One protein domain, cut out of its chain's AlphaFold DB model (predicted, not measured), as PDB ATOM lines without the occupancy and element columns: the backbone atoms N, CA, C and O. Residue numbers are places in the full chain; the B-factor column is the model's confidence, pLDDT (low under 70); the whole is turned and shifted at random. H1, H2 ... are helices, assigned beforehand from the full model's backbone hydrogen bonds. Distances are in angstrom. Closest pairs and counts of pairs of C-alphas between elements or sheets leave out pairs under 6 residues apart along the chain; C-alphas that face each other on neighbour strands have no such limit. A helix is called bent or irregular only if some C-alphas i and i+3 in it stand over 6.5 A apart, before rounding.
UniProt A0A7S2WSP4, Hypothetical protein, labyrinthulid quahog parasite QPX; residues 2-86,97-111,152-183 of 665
ATOM      1  N   GLU A   2     243.846 440.073 517.242       64.38
ATOM      2  CA  GLU A   2     242.621 440.773 517.721       64.38
ATOM      3  C   GLU A   2     242.520 442.252 517.283       64.38
ATOM      4  O   GLU A   2     241.441 442.720 516.935       64.38
ATOM      5  N   PHE A   3     243.643 442.980 517.242       74.31
ATOM      6  CA  PHE A   3     243.669 444.390 516.825       74.31
ATOM      7  C   PHE A   3     243.421 444.578 515.316       74.31
ATOM      8  O   PHE A   3     242.785 445.546 514.921       74.31
ATOM      9  N   GLU A   4     243.883 443.641 514.481       71.88
ATOM     10  CA  GLU A   4     243.645 443.647 513.026       71.88
ATOM     11  C   GLU A   4     242.180 443.330 512.710       71.88
ATOM     12  O   GLU A   4     241.565 444.022 511.906       71.88
ATOM     13  N   ILE A   5     241.581 442.366 513.420       74.00
ATOM     14  CA  ILE A   5     240.153 442.039 513.290       74.00
ATOM     15  C   ILE A   5     239.286 443.247 513.684       74.00
ATOM     16  O   ILE A   5     238.372 443.619 512.950       74.00
ATOM     17  N   LEU A   6     239.602 443.912 514.805       76.00
ATOM     18  CA  LEU A   6     238.907 445.134 515.230       76.00
ATOM     19  C   LEU A   6     239.091 446.289 514.236       76.00
ATOM     20  O   LEU A   6     238.147 447.039 513.993       76.00
ATOM     21  N   TYR A   7     240.284 446.435 513.657       80.62
ATOM     22  CA  TYR A   7     240.576 447.448 512.646       80.62
ATOM     23  C   TYR A   7     239.729 447.231 511.380       80.62
ATOM     24  O   TYR A   7     239.011 448.146 510.970       80.62
ATOM     25  N   HIS A   8     239.707 446.010 510.834       78.31
ATOM     26  CA  HIS A   8     238.871 445.661 509.681       78.31
ATOM     27  C   HIS A   8     237.370 445.790 509.978       78.31
ATOM     28  O   HIS A   8     236.609 446.247 509.122       78.31
ATOM     29  N   GLU A   9     236.913 445.458 511.190       78.50
ATOM     30  CA  GLU A   9     235.506 445.620 511.577       78.50
ATOM     31  C   GLU A   9     235.096 447.103 511.677       78.50
ATOM     32  O   GLU A   9     234.001 447.484 511.245       78.50
ATOM     33  N   ILE A  10     235.975 447.966 512.201       81.75
ATOM     34  CA  ILE A  10     235.755 449.419 512.257       81.75
ATOM     35  C   ILE A  10     235.745 450.015 510.844       81.75
ATOM     36  O   ILE A  10     234.847 450.800 510.528       81.75
ATOM     37  N   GLU A  11     236.685 449.635 509.979       81.38
ATOM     38  CA  GLU A  11     236.722 450.098 508.586       81.38
ATOM     39  C   GLU A  11     235.467 449.682 507.807       81.38
ATOM     40  O   GLU A  11     234.856 450.522 507.139       81.38
ATOM     41  N   ASN A  12     235.011 448.432 507.960       82.38
ATOM     42  CA  ASN A  12     233.757 447.948 507.375       82.38
ATOM     43  C   ASN A  12     232.543 448.767 507.849       82.38
ATOM     44  O   ASN A  12     231.708 449.162 507.029       82.38
ATOM     45  N   LYS A  13     232.452 449.084 509.151       84.19
ATOM     46  CA  LYS A  13     231.371 449.923 509.708       84.19
ATOM     47  C   LYS A  13     231.426 451.362 509.191       84.19
ATOM     48  O   LYS A  13     230.382 451.921 508.854       84.19
ATOM     49  N   LEU A  14     232.616 451.956 509.085       84.38
ATOM     50  CA  LEU A  14     232.798 453.313 508.556       84.38
ATOM     51  C   LEU A  14     232.427 453.408 507.071       84.38
ATOM     52  O   LEU A  14     231.760 454.360 506.668       84.38
ATOM     53  N   VAL A  15     232.814 452.418 506.262       85.19
ATOM     54  CA  VAL A  15     232.432 452.346 504.844       85.19
ATOM     55  C   VAL A  15     230.928 452.121 504.690       85.19
ATOM     56  O   VAL A  15     230.301 452.797 503.876       85.19
ATOM     57  N   CYS A  16     230.319 451.257 505.510       84.38
ATOM     58  CA  CYS A  16     228.866 451.084 505.540       84.38
ATOM     59  C   CYS A  16     228.121 452.391 505.834       84.38
ATOM     60  O   CYS A  16     227.152 452.709 505.146       84.38
ATOM     61  N   LEU A  17     228.560 453.148 506.845       85.25
ATOM     62  CA  LEU A  17     227.954 454.435 507.196       85.25
ATOM     63  C   LEU A  17     228.110 455.455 506.064       85.25
ATOM     64  O   LEU A  17     227.123 456.075 505.680       85.25
ATOM     65  N   ALA A  18     229.305 455.563 505.476       85.19
ATOM     66  CA  ALA A  18     229.560 456.475 504.362       85.19
ATOM     67  C   ALA A  18     228.726 456.135 503.112       85.19
ATOM     68  O   ALA A  18     228.243 457.037 502.433       85.19
ATOM     69  N   LEU A  19     228.527 454.846 502.808       85.25
ATOM     70  CA  LEU A  19     227.665 454.405 501.705       85.25
ATOM     71  C   LEU A  19     226.187 454.685 501.988       85.25
ATOM     72  O   LEU A  19     225.494 455.173 501.100       85.25
ATOM     73  N   LYS A  20     225.703 454.426 503.213       86.69
ATOM     74  CA  LYS A  20     224.322 454.752 503.616       86.69
ATOM     75  C   LYS A  20     224.068 456.264 503.545       86.69
ATOM     76  O   LYS A  20     223.067 456.675 502.973       86.69
ATOM     77  N   GLU A  21     224.996 457.085 504.034       86.38
ATOM     78  CA  GLU A  21     224.911 458.550 503.956       86.38
ATOM     79  C   GLU A  21     224.938 459.050 502.503       86.38
ATOM     80  O   GLU A  21     224.106 459.863 502.111       86.38
ATOM     81  N   ALA A  22     225.841 458.526 501.670       85.12
ATOM     82  CA  ALA A  22     225.926 458.912 500.263       85.12
ATOM     83  C   ALA A  22     224.700 458.483 499.437       85.12
ATOM     84  O   ALA A  22     224.304 459.194 498.506       85.12
ATOM     85  N   LEU A  23     224.092 457.339 499.769       84.75
ATOM     86  CA  LEU A  23     222.822 456.914 499.187       84.75
ATOM     87  C   LEU A  23     221.697 457.878 499.577       84.75
ATOM     88  O   LEU A  23     221.009 458.340 498.674       84.75
ATOM     89  N   GLU A  24     221.574 458.248 500.857       83.75
ATOM     90  CA  GLU A  24     220.537 459.174 501.341       83.75
ATOM     91  C   GLU A  24     220.685 460.597 500.779       83.75
ATOM     92  O   GLU A  24     219.709 461.175 500.308       83.75
ATOM     93  N   VAL A  25     221.898 461.162 500.752       82.00
ATOM     94  CA  VAL A  25     222.137 462.544 500.280       82.00
ATOM     95  C   VAL A  25     221.762 462.735 498.807       82.00
ATOM     96  O   VAL A  25     221.335 463.819 498.417       82.00
ATOM     97  N   GLY A  26     221.943 461.709 497.977       74.38
ATOM     98  CA  GLY A  26     221.581 461.754 496.557       74.38
ATOM     99  C   GLY A  26     220.315 460.984 496.210       74.38
ATOM    100  O   GLY A  26     220.097 460.721 495.028       74.38
ATOM    101  N   ARG A  27     219.539 460.559 497.214       80.31
ATOM    102  CA  ARG A  27     218.413 459.646 497.035       80.31
ATOM    103  C   ARG A  27     217.366 460.246 496.119       80.31
ATOM    104  O   ARG A  27     216.856 461.340 496.364       80.31
ATOM    105  N   VAL A  28     216.983 459.481 495.105       77.56
ATOM    106  CA  VAL A  28     215.856 459.857 494.255       77.56
ATOM    107  C   VAL A  28     214.569 459.797 495.073       77.56
ATOM    108  O   VAL A  28     214.207 458.750 495.609       77.56
ATOM    109  N   THR A  29     213.872 460.926 495.172       72.56
ATOM    110  CA  THR A  29     212.564 461.031 495.830       72.56
ATOM    111  C   THR A  29     211.559 461.682 494.884       72.56
ATOM    112  O   THR A  29     211.926 462.481 494.024       72.56
ATOM    113  N   GLY A  30     210.282 461.315 495.009       75.19
ATOM    114  CA  GLY A  30     209.204 461.843 494.171       75.19
ATOM    115  C   GLY A  30     208.352 460.755 493.522       75.19
ATOM    116  O   GLY A  30     208.461 459.573 493.845       75.19
ATOM    117  N   LYS A  31     207.462 461.178 492.620       78.75
ATOM    118  CA  LYS A  31     206.662 460.277 491.780       78.75
ATOM    119  C   LYS A  31     207.372 460.081 490.444       78.75
ATOM    120  O   LYS A  31     207.966 461.028 489.934       78.75
ATOM    121  N   VAL A  32     207.251 458.887 489.869       79.62
ATOM    122  CA  VAL A  32     207.709 458.613 488.498       79.62
ATOM    123  C   VAL A  32     207.098 459.641 487.535       79.62
ATOM    124  O   VAL A  32     205.909 459.953 487.642       79.62
ATOM    125  N   GLY A  33     207.925 460.210 486.660       74.62
ATOM    126  CA  GLY A  33     207.623 461.323 485.754       74.62
ATOM    127  C   GLY A  33     207.906 462.718 486.327       74.62
ATOM    128  O   GLY A  33     208.001 463.678 485.571       74.62
ATOM    129  N   ALA A  34     208.082 462.852 487.646       77.75
ATOM    130  CA  ALA A  34     208.340 464.128 488.328       77.75
ATOM    131  C   ALA A  34     209.686 464.155 489.075       77.75
ATOM    132  O   ALA A  34     209.912 465.015 489.927       77.75
ATOM    133  N   VAL A  35     210.579 463.205 488.784       78.81
ATOM    134  CA  VAL A  35     211.903 463.121 489.405       78.81
ATOM    135  C   VAL A  35     212.806 464.257 488.905       78.81
ATOM    136  O   VAL A  35     213.048 464.399 487.702       78.81
ATOM    137  N   ALA A  36     213.350 465.042 489.838       72.88
ATOM    138  CA  ALA A  36     214.286 466.129 489.556       72.88
ATOM    139  C   ALA A  36     215.706 465.589 489.289       72.88
ATOM    140  O   ALA A  36     216.529 465.459 490.189       72.88
ATOM    141  N   ILE A  37     215.994 465.250 488.028       72.06
ATOM    142  CA  ILE A  37     217.277 464.637 487.623       72.06
ATOM    143  C   ILE A  37     218.483 465.554 487.857       72.06
ATOM    144  O   ILE A  37     219.565 465.076 488.188       72.06
ATOM    145  N   LEU A  38     218.308 466.866 487.691       67.31
ATOM    146  CA  LEU A  38     219.402 467.834 487.833       67.31
ATOM    147  C   LEU A  38     219.886 467.976 489.285       67.31
ATOM    148  O   LEU A  38     220.998 468.447 489.505       67.31
ATOM    149  N   ASP A  39     219.091 467.501 490.247       68.62
ATOM    150  CA  ASP A  39     219.406 467.535 491.675       68.62
ATOM    151  C   ASP A  39     220.054 466.222 492.168       68.62
ATOM    152  O   ASP A  39     220.348 466.074 493.356       68.62
ATOM    153  N   LEU A  40     220.300 465.248 491.277       76.62
ATOM    154  CA  LEU A  40     220.912 463.966 491.640       76.62
ATOM    155  C   LEU A  40     222.369 464.150 492.089       76.62
ATOM    156  O   LEU A  40     223.263 464.431 491.291       76.62
ATOM    157  N   ASN A  41     222.647 463.899 493.372       79.19
ATOM    158  CA  ASN A  41     224.018 463.883 493.881       79.19
ATOM    159  C   ASN A  41     224.720 462.557 493.534       79.19
ATOM    160  O   ASN A  41     224.595 461.547 494.236       79.19
ATOM    161  N   ILE A  42     225.473 462.577 492.434       82.81
ATOM    162  CA  ILE A  42     226.281 461.450 491.944       82.81
ATOM    163  C   ILE A  42     227.654 461.418 492.646       82.81
ATOM    164  O   ILE A  42     228.123 460.359 493.065       82.81
ATOM    165  N   GLN A  43     228.265 462.587 492.870       83.81
ATOM    166  CA  GLN A  43     229.645 462.725 493.359       83.81
ATOM    167  C   GLN A  43     229.875 462.173 494.773       83.81
ATOM    168  O   GLN A  43     230.971 461.693 495.082       83.81
ATOM    169  N   SER A  44     228.885 462.273 495.666       83.75
ATOM    170  CA  SER A  44     228.989 461.713 497.020       83.75
ATOM    171  C   SER A  44     229.033 460.181 496.993       83.75
ATOM    172  O   SER A  44     229.806 459.574 497.735       83.75
ATOM    173  N   LEU A  45     228.255 459.555 496.101       85.56
ATOM    174  CA  LEU A  45     228.189 458.099 495.954       85.56
ATOM    175  C   LEU A  45     229.416 457.536 495.216       85.56
ATOM    176  O   LEU A  45     229.919 456.475 495.590       85.56
ATOM    177  N   GLU A  46     229.968 458.268 494.245       86.50
ATOM    178  CA  GLU A  46     231.268 457.950 493.627       86.50
ATOM    179  C   GLU A  46     232.386 457.907 494.672       86.50
ATOM    180  O   GLU A  46     233.084 456.904 494.798       86.50
ATOM    181  N   ARG A  47     232.502 458.952 495.503       85.06
ATOM    182  CA  ARG A  47     233.515 459.017 496.569       85.06
ATOM    183  C   ARG A  47     233.377 457.873 497.576       85.06
ATOM    184  O   ARG A  47     234.381 457.261 497.946       85.06
ATOM    185  N   ALA A  48     232.151 457.563 498.002       84.12
ATOM    186  CA  ALA A  48     231.891 456.481 498.949       84.12
ATOM    187  C   ALA A  48     232.192 455.091 498.353       84.12
ATOM    188  O   ALA A  48     232.791 454.251 499.023       84.12
ATOM    189  N   THR A  49     231.850 454.856 497.082       85.81
ATOM    190  CA  THR A  49     232.136 453.581 496.395       85.81
ATOM    191  C   THR A  49     233.617 453.401 496.055       85.81
ATOM    192  O   THR A  49     234.108 452.273 496.135       85.81
ATOM    193  N   SER A  50     234.360 454.474 495.750       86.25
ATOM    194  CA  SER A  50     235.823 454.426 495.601       86.25
ATOM    195  C   SER A  50     236.526 454.101 496.918       86.25
ATOM    196  O   SER A  50     237.418 453.259 496.934       86.25
ATOM    197  N   ARG A  51     236.090 454.705 498.034       82.62
ATOM    198  CA  ARG A  51     236.613 454.396 499.378       82.62
ATOM    199  C   ARG A  51     236.334 452.951 499.794       82.62
ATOM    200  O   ARG A  51     237.122 452.352 500.510       82.62
ATOM    201  N   ALA A  52     235.227 452.381 499.333       82.00
ATOM    202  CA  ALA A  52     234.899 450.987 499.594       82.00
ATOM    203  C   ALA A  52     235.749 449.988 498.784       82.00
ATOM    204  O   ALA A  52     235.858 448.830 499.171       82.00
ATOM    205  N   ALA A  53     236.345 450.415 497.663       81.06
ATOM    206  CA  ALA A  53     237.178 449.561 496.815       81.06
ATOM    207  C   ALA A  53     238.578 449.292 497.395       81.06
ATOM    208  O   ALA A  53     239.267 448.405 496.901       81.06
ATOM    209  N   SER A  54     238.995 450.045 498.419       79.12
ATOM    210  CA  SER A  54     240.287 449.883 499.095       79.12
ATOM    211  C   SER A  54     240.236 448.979 500.334       79.12
ATOM    212  O   SER A  54     241.226 448.914 501.052       79.12
ATOM    213  N   LEU A  55     239.100 448.330 500.625       80.69
ATOM    214  CA  LEU A  55     238.978 447.379 501.737       80.69
ATOM    215  C   LEU A  55     239.617 446.031 501.370       80.69
ATOM    216  O   LEU A  55     239.279 445.458 500.335       80.69
ATOM    217  N   GLU A  56     240.498 445.517 502.231       70.06
ATOM    218  CA  GLU A  56     241.154 444.208 502.054       70.06
ATOM    219  C   GLU A  56     240.253 443.036 502.491       70.06
ATOM    220  O   GLU A  56     240.156 442.040 501.777       70.06
ATOM    221  N   GLU A  57     239.527 443.183 503.608       72.25
ATOM    222  CA  GLU A  57     238.512 442.232 504.087       72.25
ATOM    223  C   GLU A  57     237.135 442.904 504.163       72.25
ATOM    224  O   GLU A  57     236.972 443.966 504.772       72.25
ATOM    225  N   VAL A  58     236.119 442.287 503.553       76.69
ATOM    226  CA  VAL A  58     234.766 442.856 503.448       76.69
ATOM    227  C   VAL A  58     233.757 441.926 504.112       76.69
ATOM    228  O   VAL A  58     233.628 440.768 503.724       76.69
ATOM    229  N   ALA A  59     233.011 442.443 505.089       79.12
ATOM    230  CA  ALA A  59     231.901 441.715 505.702       79.12
ATOM    231  C   ALA A  59     230.740 441.525 504.704       79.12
ATOM    232  O   ALA A  59     230.501 442.394 503.863       79.12
ATOM    233  N   ASP A  60     229.974 440.437 504.838       75.25
ATOM    234  CA  ASP A  60     228.868 440.095 503.926       75.25
ATOM    235  C   ASP A  60     227.877 441.259 503.718       75.25
ATOM    236  O   ASP A  60     227.564 441.619 502.584       75.25
ATOM    237  N   GLU A  61     227.428 441.917 504.795       75.38
ATOM    238  CA  GLU A  61     226.500 443.058 504.709       75.38
ATOM    239  C   GLU A  61     227.116 444.251 503.949       75.38
ATOM    240  O   GLU A  61     226.467 444.847 503.082       75.38
ATOM    241  N   THR A  62     228.391 444.564 504.218       79.69
ATOM    242  CA  THR A  62     229.142 445.631 503.535       79.69
ATOM    243  C   THR A  62     229.298 445.321 502.048       79.69
ATOM    244  O   THR A  62     229.110 446.206 501.211       79.69
ATOM    245  N   ALA A  63     229.585 444.065 501.691       79.06
ATOM    246  CA  ALA A  63     229.730 443.632 500.305       79.06
ATOM    247  C   ALA A  63     228.428 443.846 499.518       79.06
ATOM    248  O   ALA A  63     228.453 444.442 498.437       79.06
ATOM    249  N   VAL A  64     227.283 443.442 500.074       80.62
ATOM    250  CA  VAL A  64     225.962 443.624 499.446       80.62
ATOM    251  C   VAL A  64     225.624 445.108 499.268       80.62
ATOM    252  O   VAL A  64     225.129 445.520 498.210       80.62
ATOM    253  N   LEU A  65     225.936 445.943 500.263       82.94
ATOM    254  CA  LEU A  65     225.721 447.389 500.196       82.94
ATOM    255  C   LEU A  65     226.609 448.069 499.139       82.94
ATOM    256  O   LEU A  65     226.122 448.931 498.404       82.94
ATOM    257  N   ILE A  66     227.876 447.658 499.003       82.75
ATOM    258  CA  ILE A  66     228.791 448.153 497.959       82.75
ATOM    259  C   ILE A  66     228.247 447.829 496.563       82.75
ATOM    260  O   ILE A  66     228.216 448.706 495.697       82.75
ATOM    261  N   HIS A  67     227.800 446.591 496.337       82.81
ATOM    262  CA  HIS A  67     227.260 446.161 495.041       82.81
ATOM    263  C   HIS A  67     225.976 446.919 494.684       82.81
ATOM    264  O   HIS A  67     225.852 447.436 493.571       82.81
ATOM    265  N   SER A  68     225.072 447.079 495.654       85.44
ATOM    266  CA  SER A  68     223.836 447.861 495.497       85.44
ATOM    267  C   SER A  68     224.129 449.335 495.177       85.44
ATOM    268  O   SER A  68     223.543 449.905 494.257       85.44
ATOM    269  N   SER A  69     225.107 449.933 495.867       87.38
ATOM    270  CA  SER A  69     225.523 451.331 495.670       87.38
ATOM    271  C   SER A  69     226.157 451.573 494.299       87.38
ATOM    272  O   SER A  69     225.877 452.585 493.662       87.38
ATOM    273  N   LYS A  70     226.972 450.633 493.796       86.56
ATOM    274  CA  LYS A  70     227.556 450.705 492.442       86.56
ATOM    275  C   LYS A  70     226.490 450.628 491.343       86.56
ATOM    276  O   LYS A  70     226.631 451.294 490.320       86.56
ATOM    277  N   ALA A  71     225.441 449.826 491.536       85.12
ATOM    278  CA  ALA A  71     224.327 449.739 490.591       85.12
ATOM    279  C   ALA A  71     223.505 451.038 490.565       85.12
ATOM    280  O   ALA A  71     223.270 451.580 489.484       85.12
ATOM    281  N   ILE A  72     223.148 451.581 491.737       87.19
ATOM    282  CA  ILE A  72     222.458 452.879 491.854       87.19
ATOM    283  C   ILE A  72     223.284 453.994 491.220       87.19
ATOM    284  O   ILE A  72     222.744 454.784 490.453       87.19
ATOM    285  N   LEU A  73     224.594 454.032 491.476       88.19
ATOM    286  CA  LEU A  73     225.485 455.033 490.900       88.19
ATOM    287  C   LEU A  73     225.418 455.048 489.365       88.19
ATOM    288  O   LEU A  73     225.195 456.102 488.772       88.19
ATOM    289  N   LYS A  74     225.544 453.877 488.729       88.00
ATOM    290  CA  LYS A  74     225.465 453.748 487.263       88.00
ATOM    291  C   LYS A  74     224.094 454.145 486.708       88.00
ATOM    292  O   LYS A  74     224.018 454.707 485.621       88.00
ATOM    293  N   LEU A  75     223.011 453.864 487.436       86.94
ATOM    294  CA  LEU A  75     221.656 454.250 487.026       86.94
ATOM    295  C   LEU A  75     221.400 455.756 487.195       86.94
ATOM    296  O   LEU A  75     220.786 456.359 486.317       86.94
ATOM    297  N   ARG A  76     221.912 456.383 488.267       88.75
ATOM    298  CA  ARG A  76     221.871 457.846 488.442       88.75
ATOM    299  C   ARG A  76     222.654 458.554 487.328       88.75
ATOM    300  O   ARG A  76     222.136 459.505 486.753       88.75
ATOM    301  N   GLN A  77     223.846 458.056 486.980       85.62
ATOM    302  CA  GLN A  77     224.641 458.559 485.846       85.62
ATOM    303  C   GLN A  77     223.875 458.445 484.520       85.62
ATOM    304  O   GLN A  77     223.755 459.431 483.803       85.62
ATOM    305  N   LEU A  78     223.263 457.288 484.237       85.44
ATOM    306  CA  LEU A  78     222.465 457.082 483.022       85.44
ATOM    307  C   LEU A  78     221.311 458.093 482.892       85.44
ATOM    308  O   LEU A  78     221.058 458.598 481.799       85.44
ATOM    309  N   LEU A  79     220.607 458.391 483.989       82.06
ATOM    310  CA  LEU A  79     219.545 459.400 484.003       82.06
ATOM    311  C   LEU A  79     220.083 460.820 483.794       82.06
ATOM    312  O   LEU A  79     219.477 461.591 483.048       82.06
ATOM    313  N   TYR A  80     221.210 461.155 484.424       82.19
ATOM    314  CA  TYR A  80     221.840 462.471 484.328       82.19
ATOM    315  C   TYR A  80     222.357 462.768 482.914       82.19
ATOM    316  O   TYR A  80     221.994 463.792 482.332       82.19
ATOM    317  N   ASP A  81     223.085 461.827 482.307       78.19
ATOM    318  CA  ASP A  81     223.612 461.947 480.940       78.19
ATOM    319  C   ASP A  81     222.486 462.152 479.907       78.19
ATOM    320  O   ASP A  81     222.634 462.877 478.918       78.19
ATOM    321  N   CYS A  82     221.318 461.545 480.141       70.88
ATOM    322  CA  CYS A  82     220.141 461.722 479.289       70.88
ATOM    323  C   CYS A  82     219.483 463.102 479.446       70.88
ATOM    324  O   CYS A  82     218.876 463.597 478.498       70.88
ATOM    325  N   ALA A  83     219.589 463.742 480.614       67.94
ATOM    326  CA  ALA A  83     219.047 465.082 480.828       67.94
ATOM    327  C   ALA A  83     219.915 466.179 480.182       67.94
ATOM    328  O   ALA A  83     219.363 467.127 479.619       67.94
ATOM    329  N   GLU A  84     221.247 466.042 480.201       62.31
ATOM    330  CA  GLU A  84     222.173 467.001 479.569       62.31
ATOM    331  C   GLU A  84     222.179 466.922 478.030       62.31
ATOM    332  O   GLU A  84     222.392 467.922 477.337       62.31
ATOM    333  N   THR A  85     221.899 465.744 477.464       55.28
ATOM    334  CA  THR A  85     221.956 465.495 476.011       55.28
ATOM    335  C   THR A  85     220.724 465.942 475.222       55.28
ATOM    336  O   THR A  85     220.742 465.843 473.993       55.28
ATOM    337  N   ASN A  86     219.725 466.568 475.859       49.34
ATOM    338  CA  ASN A  86     218.576 467.216 475.196       49.34
ATOM    339  C   ASN A  86     218.959 468.286 474.136       49.34
ATOM    340  O   ASN A  86     218.086 468.842 473.474       49.34
ATOM    341  N   ASP A  97     217.513 448.951 478.044       82.81
ATOM    342  CA  ASP A  97     218.461 447.852 477.810       82.81
ATOM    343  C   ASP A  97     219.788 448.098 478.541       82.81
ATOM    344  O   ASP A  97     220.382 447.173 479.094       82.81
ATOM    345  N   THR A  98     220.238 449.354 478.609       83.94
ATOM    346  CA  THR A  98     221.428 449.729 479.388       83.94
ATOM    347  C   THR A  98     221.187 449.516 480.883       83.94
ATOM    348  O   THR A  98     222.017 448.906 481.556       83.94
ATOM    349  N   ALA A  99     220.021 449.917 481.394       84.31
ATOM    350  CA  ALA A  99     219.608 449.676 482.774       84.31
ATOM    351  C   ALA A  99     219.497 448.172 483.092       84.31
ATOM    352  O   ALA A  99     220.037 447.716 484.101       84.31
ATOM    353  N   LYS A 100     218.903 447.373 482.195       82.19
ATOM    354  CA  LYS A 100     218.860 445.901 482.275       82.19
ATOM    355  C   LYS A 100     220.247 445.286 482.355       82.19
ATOM    356  O   LYS A 100     220.451 444.372 483.153       82.19
ATOM    357  N   ASN A 101     221.193 445.771 481.552       83.56
ATOM    358  CA  ASN A 101     222.571 445.287 481.564       83.56
ATOM    359  C   ASN A 101     223.277 445.649 482.877       83.56
ATOM    360  O   ASN A 101     223.993 444.815 483.427       83.56
ATOM    361  N   ILE A 102     223.037 446.853 483.416       83.31
ATOM    362  CA  ILE A 102     223.557 447.273 484.726       83.31
ATOM    363  C   ILE A 102     223.025 446.354 485.833       83.31
ATOM    364  O   ILE A 102     223.817 445.844 486.624       83.31
ATOM    365  N   VAL A 103     221.714 446.096 485.864       82.12
ATOM    366  CA  VAL A 103     221.082 445.231 486.876       82.12
ATOM    367  C   VAL A 103     221.516 443.774 486.713       82.12
ATOM    368  O   VAL A 103     221.918 443.153 487.690       82.12
ATOM    369  N   SER A 104     221.522 443.233 485.494       80.94
ATOM    370  CA  SER A 104     221.973 441.855 485.224       80.94
ATOM    371  C   SER A 104     223.439 441.647 485.608       80.94
ATOM    372  O   SER A 104     223.787 440.627 486.197       80.94
ATOM    373  N   SER A 105     224.296 442.635 485.334       81.00
ATOM    374  CA  SER A 105     225.696 442.624 485.768       81.00
ATOM    375  C   SER A 105     225.826 442.704 487.291       81.00
ATOM    376  O   SER A 105     226.708 442.061 487.855       81.00
ATOM    377  N   ALA A 106     224.957 443.456 487.971       79.00
ATOM    378  CA  ALA A 106     224.947 443.523 489.429       79.00
ATOM    379  C   ALA A 106     224.492 442.199 490.070       79.00
ATOM    380  O   ALA A 106     225.089 441.770 491.051       79.00
ATOM    381  N   VAL A 107     223.505 441.519 489.474       77.88
ATOM    382  CA  VAL A 107     223.025 440.194 489.904       77.88
ATOM    383  C   VAL A 107     224.115 439.132 489.729       77.88
ATOM    384  O   VAL A 107     224.374 438.368 490.651       77.88
ATOM    385  N   ALA A 108     224.775 439.098 488.566       74.62
ATOM    386  CA  ALA A 108     225.804 438.100 488.255       74.62
ATOM    387  C   ALA A 108     227.056 438.200 489.146       74.62
ATOM    388  O   ALA A 108     227.778 437.222 489.290       74.62
ATOM    389  N   ASN A 109     227.309 439.376 489.726       71.94
ATOM    390  CA  ASN A 109     228.454 439.643 490.596       71.94
ATOM    391  C   ASN A 109     228.068 439.705 492.088       71.94
ATOM    392  O   ASN A 109     228.871 440.158 492.900       71.94
ATOM    393  N   ALA A 110     226.841 439.324 492.460       68.62
ATOM    394  CA  ALA A 110     226.399 439.359 493.851       68.62
ATOM    395  C   ALA A 110     227.093 438.263 494.692       68.62
ATOM    396  O   ALA A 110     227.286 437.155 494.193       68.62
ATOM    397  N   PRO A 111     227.450 438.533 495.964       67.38
ATOM    398  CA  PRO A 111     228.132 437.560 496.821       67.38
ATOM    399  C   PRO A 111     227.283 436.300 497.105       67.38
ATOM    400  O   PRO A 111     226.062 436.372 497.269       67.38
ATOM    401  N   TRP A 152     219.080 440.318 495.680       77.38
ATOM    402  CA  TRP A 152     220.505 440.662 495.772       77.38
ATOM    403  C   TRP A 152     220.763 442.073 496.325       77.38
ATOM    404  O   TRP A 152     221.881 442.378 496.731       77.38
ATOM    405  N   CYS A 153     219.756 442.953 496.308       80.81
ATOM    406  CA  CYS A 153     219.907 444.361 496.656       80.81
ATOM    407  C   CYS A 153     219.668 444.592 498.154       80.81
ATOM    408  O   CYS A 153     218.683 444.105 498.732       80.81
ATOM    409  N   HIS A 154     220.553 445.381 498.767       83.31
ATOM    410  CA  HIS A 154     220.454 445.803 500.159       83.31
ATOM    411  C   HIS A 154     219.151 446.582 500.397       83.31
ATOM    412  O   HIS A 154     218.759 447.415 499.580       83.31
ATOM    413  N   ALA A 155     218.498 446.373 501.545       79.06
ATOM    414  CA  ALA A 155     217.195 446.978 501.845       79.06
ATOM    415  C   ALA A 155     217.186 448.517 501.702       79.06
ATOM    416  O   ALA A 155     216.250 449.062 501.134       79.06
ATOM    417  N   TYR A 156     218.262 449.199 502.118       79.38
ATOM    418  CA  TYR A 156     218.409 450.664 501.977       79.38
ATOM    419  C   TYR A 156     218.437 451.164 500.521       79.38
ATOM    420  O   TYR A 156     218.125 452.320 500.269       79.38
ATOM    421  N   ALA A 157     218.831 450.316 499.571       81.44
ATOM    422  CA  ALA A 157     218.996 450.667 498.162       81.44
ATOM    423  C   ALA A 157     217.801 450.219 497.298       81.44
ATOM    424  O   ALA A 157     217.615 450.702 496.184       81.44
ATOM    425  N   ARG A 158     216.979 449.288 497.797       82.38
ATOM    426  CA  ARG A 158     215.945 448.607 497.009       82.38
ATOM    427  C   ARG A 158     214.852 449.548 496.500       82.38
ATOM    428  O   ARG A 158     214.527 449.492 495.319       82.38
ATOM    429  N   ASP A 159     214.320 450.413 497.360       81.56
ATOM    430  CA  ASP A 159     213.217 451.312 496.990       81.56
ATOM    431  C   ASP A 159     213.652 452.356 495.956       81.56
ATOM    432  O   ASP A 159     212.932 452.640 495.002       81.56
ATOM    433  N   GLU A 160     214.863 452.897 496.117       85.44
ATOM    434  CA  GLU A 160     215.435 453.830 495.148       85.44
ATOM    435  C   GLU A 160     215.710 453.138 493.810       85.44
ATOM    436  O   GLU A 160     215.425 453.697 492.754       85.44
ATOM    437  N   LEU A 161     216.231 451.909 493.842       84.56
ATOM    438  CA  LEU A 161     216.497 451.132 492.639       84.56
ATOM    439  C   LEU A 161     215.217 450.880 491.825       84.56
ATOM    440  O   LEU A 161     215.248 451.022 490.606       84.56
ATOM    441  N   ILE A 162     214.103 450.546 492.485       83.75
ATOM    442  CA  ILE A 162     212.793 450.387 491.830       83.75
ATOM    443  C   ILE A 162     212.359 451.711 491.196       83.75
ATOM    444  O   ILE A 162     212.037 451.740 490.010       83.75
ATOM    445  N   LEU A 163     212.422 452.814 491.949       84.00
ATOM    446  CA  LEU A 163     212.028 454.135 491.455       84.00
ATOM    447  C   LEU A 163     212.866 454.578 490.243       84.00
ATOM    448  O   LEU A 163     212.318 455.101 489.278       84.00
ATOM    449  N   LEU A 164     214.182 454.348 490.276       84.69
ATOM    450  CA  LEU A 164     215.103 454.648 489.176       84.69
ATOM    451  C   LEU A 164     214.775 453.843 487.916       84.69
ATOM    452  O   LEU A 164     214.769 454.396 486.819       84.69
ATOM    453  N   LEU A 165     214.510 452.543 488.063       85.19
ATOM    454  CA  LEU A 165     214.159 451.673 486.942       85.19
ATOM    455  C   LEU A 165     212.814 452.073 486.327       85.19
ATOM    456  O   LEU A 165     212.735 452.207 485.104       85.19
ATOM    457  N   ASP A 166     211.806 452.341 487.156       84.00
ATOM    458  CA  ASP A 166     210.498 452.812 486.698       84.00
ATOM    459  C   ASP A 166     210.608 454.172 485.984       84.00
ATOM    460  O   ASP A 166     210.004 454.357 484.927       84.00
ATOM    461  N   GLU A 167     211.417 455.105 486.503       85.00
ATOM    462  CA  GLU A 167     211.674 456.416 485.886       85.00
ATOM    463  C   GLU A 167     212.376 456.297 484.528       85.00
ATOM    464  O   GLU A 167     211.978 456.950 483.561       85.00
ATOM    465  N   ILE A 168     213.397 455.441 484.425       84.50
ATOM    466  CA  ILE A 168     214.113 455.181 483.169       84.50
ATOM    467  C   ILE A 168     213.156 454.613 482.117       84.50
ATOM    468  O   ILE A 168     213.115 455.103 480.985       84.50
ATOM    469  N   GLN A 169     212.374 453.597 482.487       84.50
ATOM    470  CA  GLN A 169     211.434 452.951 481.574       84.50
ATOM    471  C   GLN A 169     210.324 453.915 481.131       84.50
ATOM    472  O   GLN A 169     209.949 453.943 479.956       84.50
ATOM    473  N   HIS A 170     209.825 454.734 482.058       85.94
ATOM    474  CA  HIS A 170     208.830 455.767 481.796       85.94
ATOM    475  C   HIS A 170     209.341 456.825 480.800       85.94
ATOM    476  O   HIS A 170     208.664 457.116 479.809       85.94
ATOM    477  N   ARG A 171     210.555 457.353 480.999       84.19
ATOM    478  CA  ARG A 171     211.154 458.361 480.103       84.19
ATOM    479  C   ARG A 171     211.459 457.826 478.717       84.19
ATOM    480  O   ARG A 171     211.194 458.514 477.732       84.19
ATOM    481  N   GLU A 172     211.977 456.604 478.619       84.31
ATOM    482  CA  GLU A 172     212.198 455.984 477.314       84.31
ATOM    483  C   GLU A 172     210.876 455.803 476.561       84.31
ATOM    484  O   GLU A 172     210.803 456.103 475.369       84.31
ATOM    485  N   ALA A 173     209.800 455.398 477.245       85.31
ATOM    486  CA  ALA A 173     208.484 455.295 476.624       85.31
ATOM    487  C   ALA A 173     207.972 456.648 476.094       85.31
ATOM    488  O   ALA A 173     207.490 456.704 474.960       85.31
ATOM    489  N   LEU A 174     208.112 457.739 476.860       86.25
ATOM    490  CA  LEU A 174     207.750 459.091 476.408       86.25
ATOM    491  C   LEU A 174     208.585 459.540 475.199       86.25
ATOM    492  O   LEU A 174     208.031 460.058 474.224       86.25
ATOM    493  N   ALA A 175     209.899 459.311 475.231       83.94
ATOM    494  CA  ALA A 175     210.806 459.681 474.148       83.94
ATOM    495  C   ALA A 175     210.499 458.907 472.856       83.94
ATOM    496  O   ALA A 175     210.400 459.506 471.781       83.94
ATOM    497  N   LEU A 176     210.280 457.592 472.957       85.31
ATOM    498  CA  LEU A 176     209.925 456.746 471.817       85.31
ATOM    499  C   LEU A 176     208.574 457.138 471.211       85.31
ATOM    500  O   LEU A 176     208.470 457.238 469.989       85.31
ATOM    501  N   LEU A 177     207.553 457.387 472.039       87.44
ATOM    502  CA  LEU A 177     206.237 457.829 471.566       87.44
ATOM    503  C   LEU A 177     206.311 459.201 470.894       87.44
ATOM    504  O   LEU A 177     205.771 459.374 469.804       87.44
ATOM    505  N   THR A 178     207.018 460.157 471.497       87.50
ATOM    506  CA  THR A 178     207.186 461.504 470.936       87.50
ATOM    507  C   THR A 178     207.922 461.461 469.598       87.50
ATOM    508  O   THR A 178     207.475 462.064 468.623       87.50
ATOM    509  N   HIS A 179     209.003 460.682 469.510       85.25
ATOM    510  CA  HIS A 179     209.752 460.514 468.267       85.25
ATOM    511  C   HIS A 179     208.920 459.825 467.173       85.25
ATOM    512  O   HIS A 179     208.891 460.284 466.027       85.25
ATOM    513  N   ALA A 180     208.202 458.754 467.520       86.50
ATOM    514  CA  ALA A 180     207.343 458.036 466.582       86.50
ATOM    515  C   ALA A 180     206.151 458.880 466.102       86.50
ATOM    516  O   ALA A 180     205.741 458.746 464.952       86.50
ATOM    517  N   LEU A 181     205.623 459.766 466.951       86.62
ATOM    518  CA  LEU A 181     204.602 460.741 466.571       86.62
ATOM    519  C   LEU A 181     205.161 461.797 465.618       86.62
ATOM    520  O   LEU A 181     204.543 462.045 464.594       86.62
ATOM    521  N   SER A 182     206.353 462.338 465.892       84.69
ATOM    522  CA  SER A 182     207.025 463.357 465.061       84.69
ATOM    523  C   SER A 182     207.554 462.858 463.705       84.69
ATOM    524  O   SER A 182     208.174 463.608 462.949       84.69
ATOM    525  N   SER A 183     207.380 461.571 463.400       82.50
ATOM    526  CA  SER A 183     207.896 460.949 462.185       82.50
ATOM    527  C   SER A 183     206.843 460.074 461.506       82.50
ATOM    528  O   SER A 183     205.937 459.528 462.133       82.50
TER     529      SER A 183
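AT A GLANCE: This is residues 2 to 86, 97 to 111 and 152 to 183 of the 665 residues of the protein "Hypothetical protein" of labyrinthulid quahog parasite QPX (UniProt A0A7S2WSP4). A rod of helices is built round the long helix H3, with H1, H2, H4 and H5 packing along it at shallow tilts. H1, H2 and H3 form an up-and-down bundle, each running against the one before, while H1 and H5 reach to opposite ends of the rod and residues 175 to 183, mostly H5, stick out. The printed part has 132 residues with five named helices, H1 to H5 in chain order, and no named strand: all helix. It is only just compact, close to loose, with a radius of gyration of the C-alphas of 16.8 A, and spans 68 by 28 by 22 A.

HOW THE PARTS SIT: The hub is H3, residues 60 to 86. H2, residues 43 to 52, touches its residues 66 to 73, opposite ways at 30 degrees, a hairpin; the closest C-alphas, of Leu 45 and Leu 73, are 6.5 A apart. H1, residues 2 to 25, touches H3 with residues 12 to 23 alone, closest at the C-alphas of Cys 16 and Thr 62, 5.8 A. H4, residues 97 to 108, touches H3 at 9 degrees, opposite ways; C-alphas 71 and 106 are closest, 6.4 A. H5, residues 155 to 181, touches H3 with residues 157 to 168 alone, closest at C-alphas 68 and 157, 6.2 A. H1 and H4 are apart. Every O i to N i+4 pair is within hydrogen-bond range in H1, H2 and H4, against 22 of 23 in H3 and 21 of 23 in H5.

IN THESE COORDINATES: H3 is 40.8 A long, H5 39.9 A, H1 34.6 A, H4 16.1 A and H2 14.3 A. H1 begins at C-alpha 2 (242.621, 440.773, 517.721); H5 ends at C-alpha 181 (204.602, 460.741, 466.571). H5 is irregular: C-alphas 156 and 159 are 7.2 A apart.

THE WHOLE: C-alphas 2 and 183, the farthest apart, are 68.5 A apart. Cuts leave gaps of 19.5 A between C-alphas 86 and 97 and 8.3 A between 111 and 152. The link from H1 to H2 is long. Residues 2, 38 to 39, 83 to 86 and 110 to 111 have pLDDT under 70.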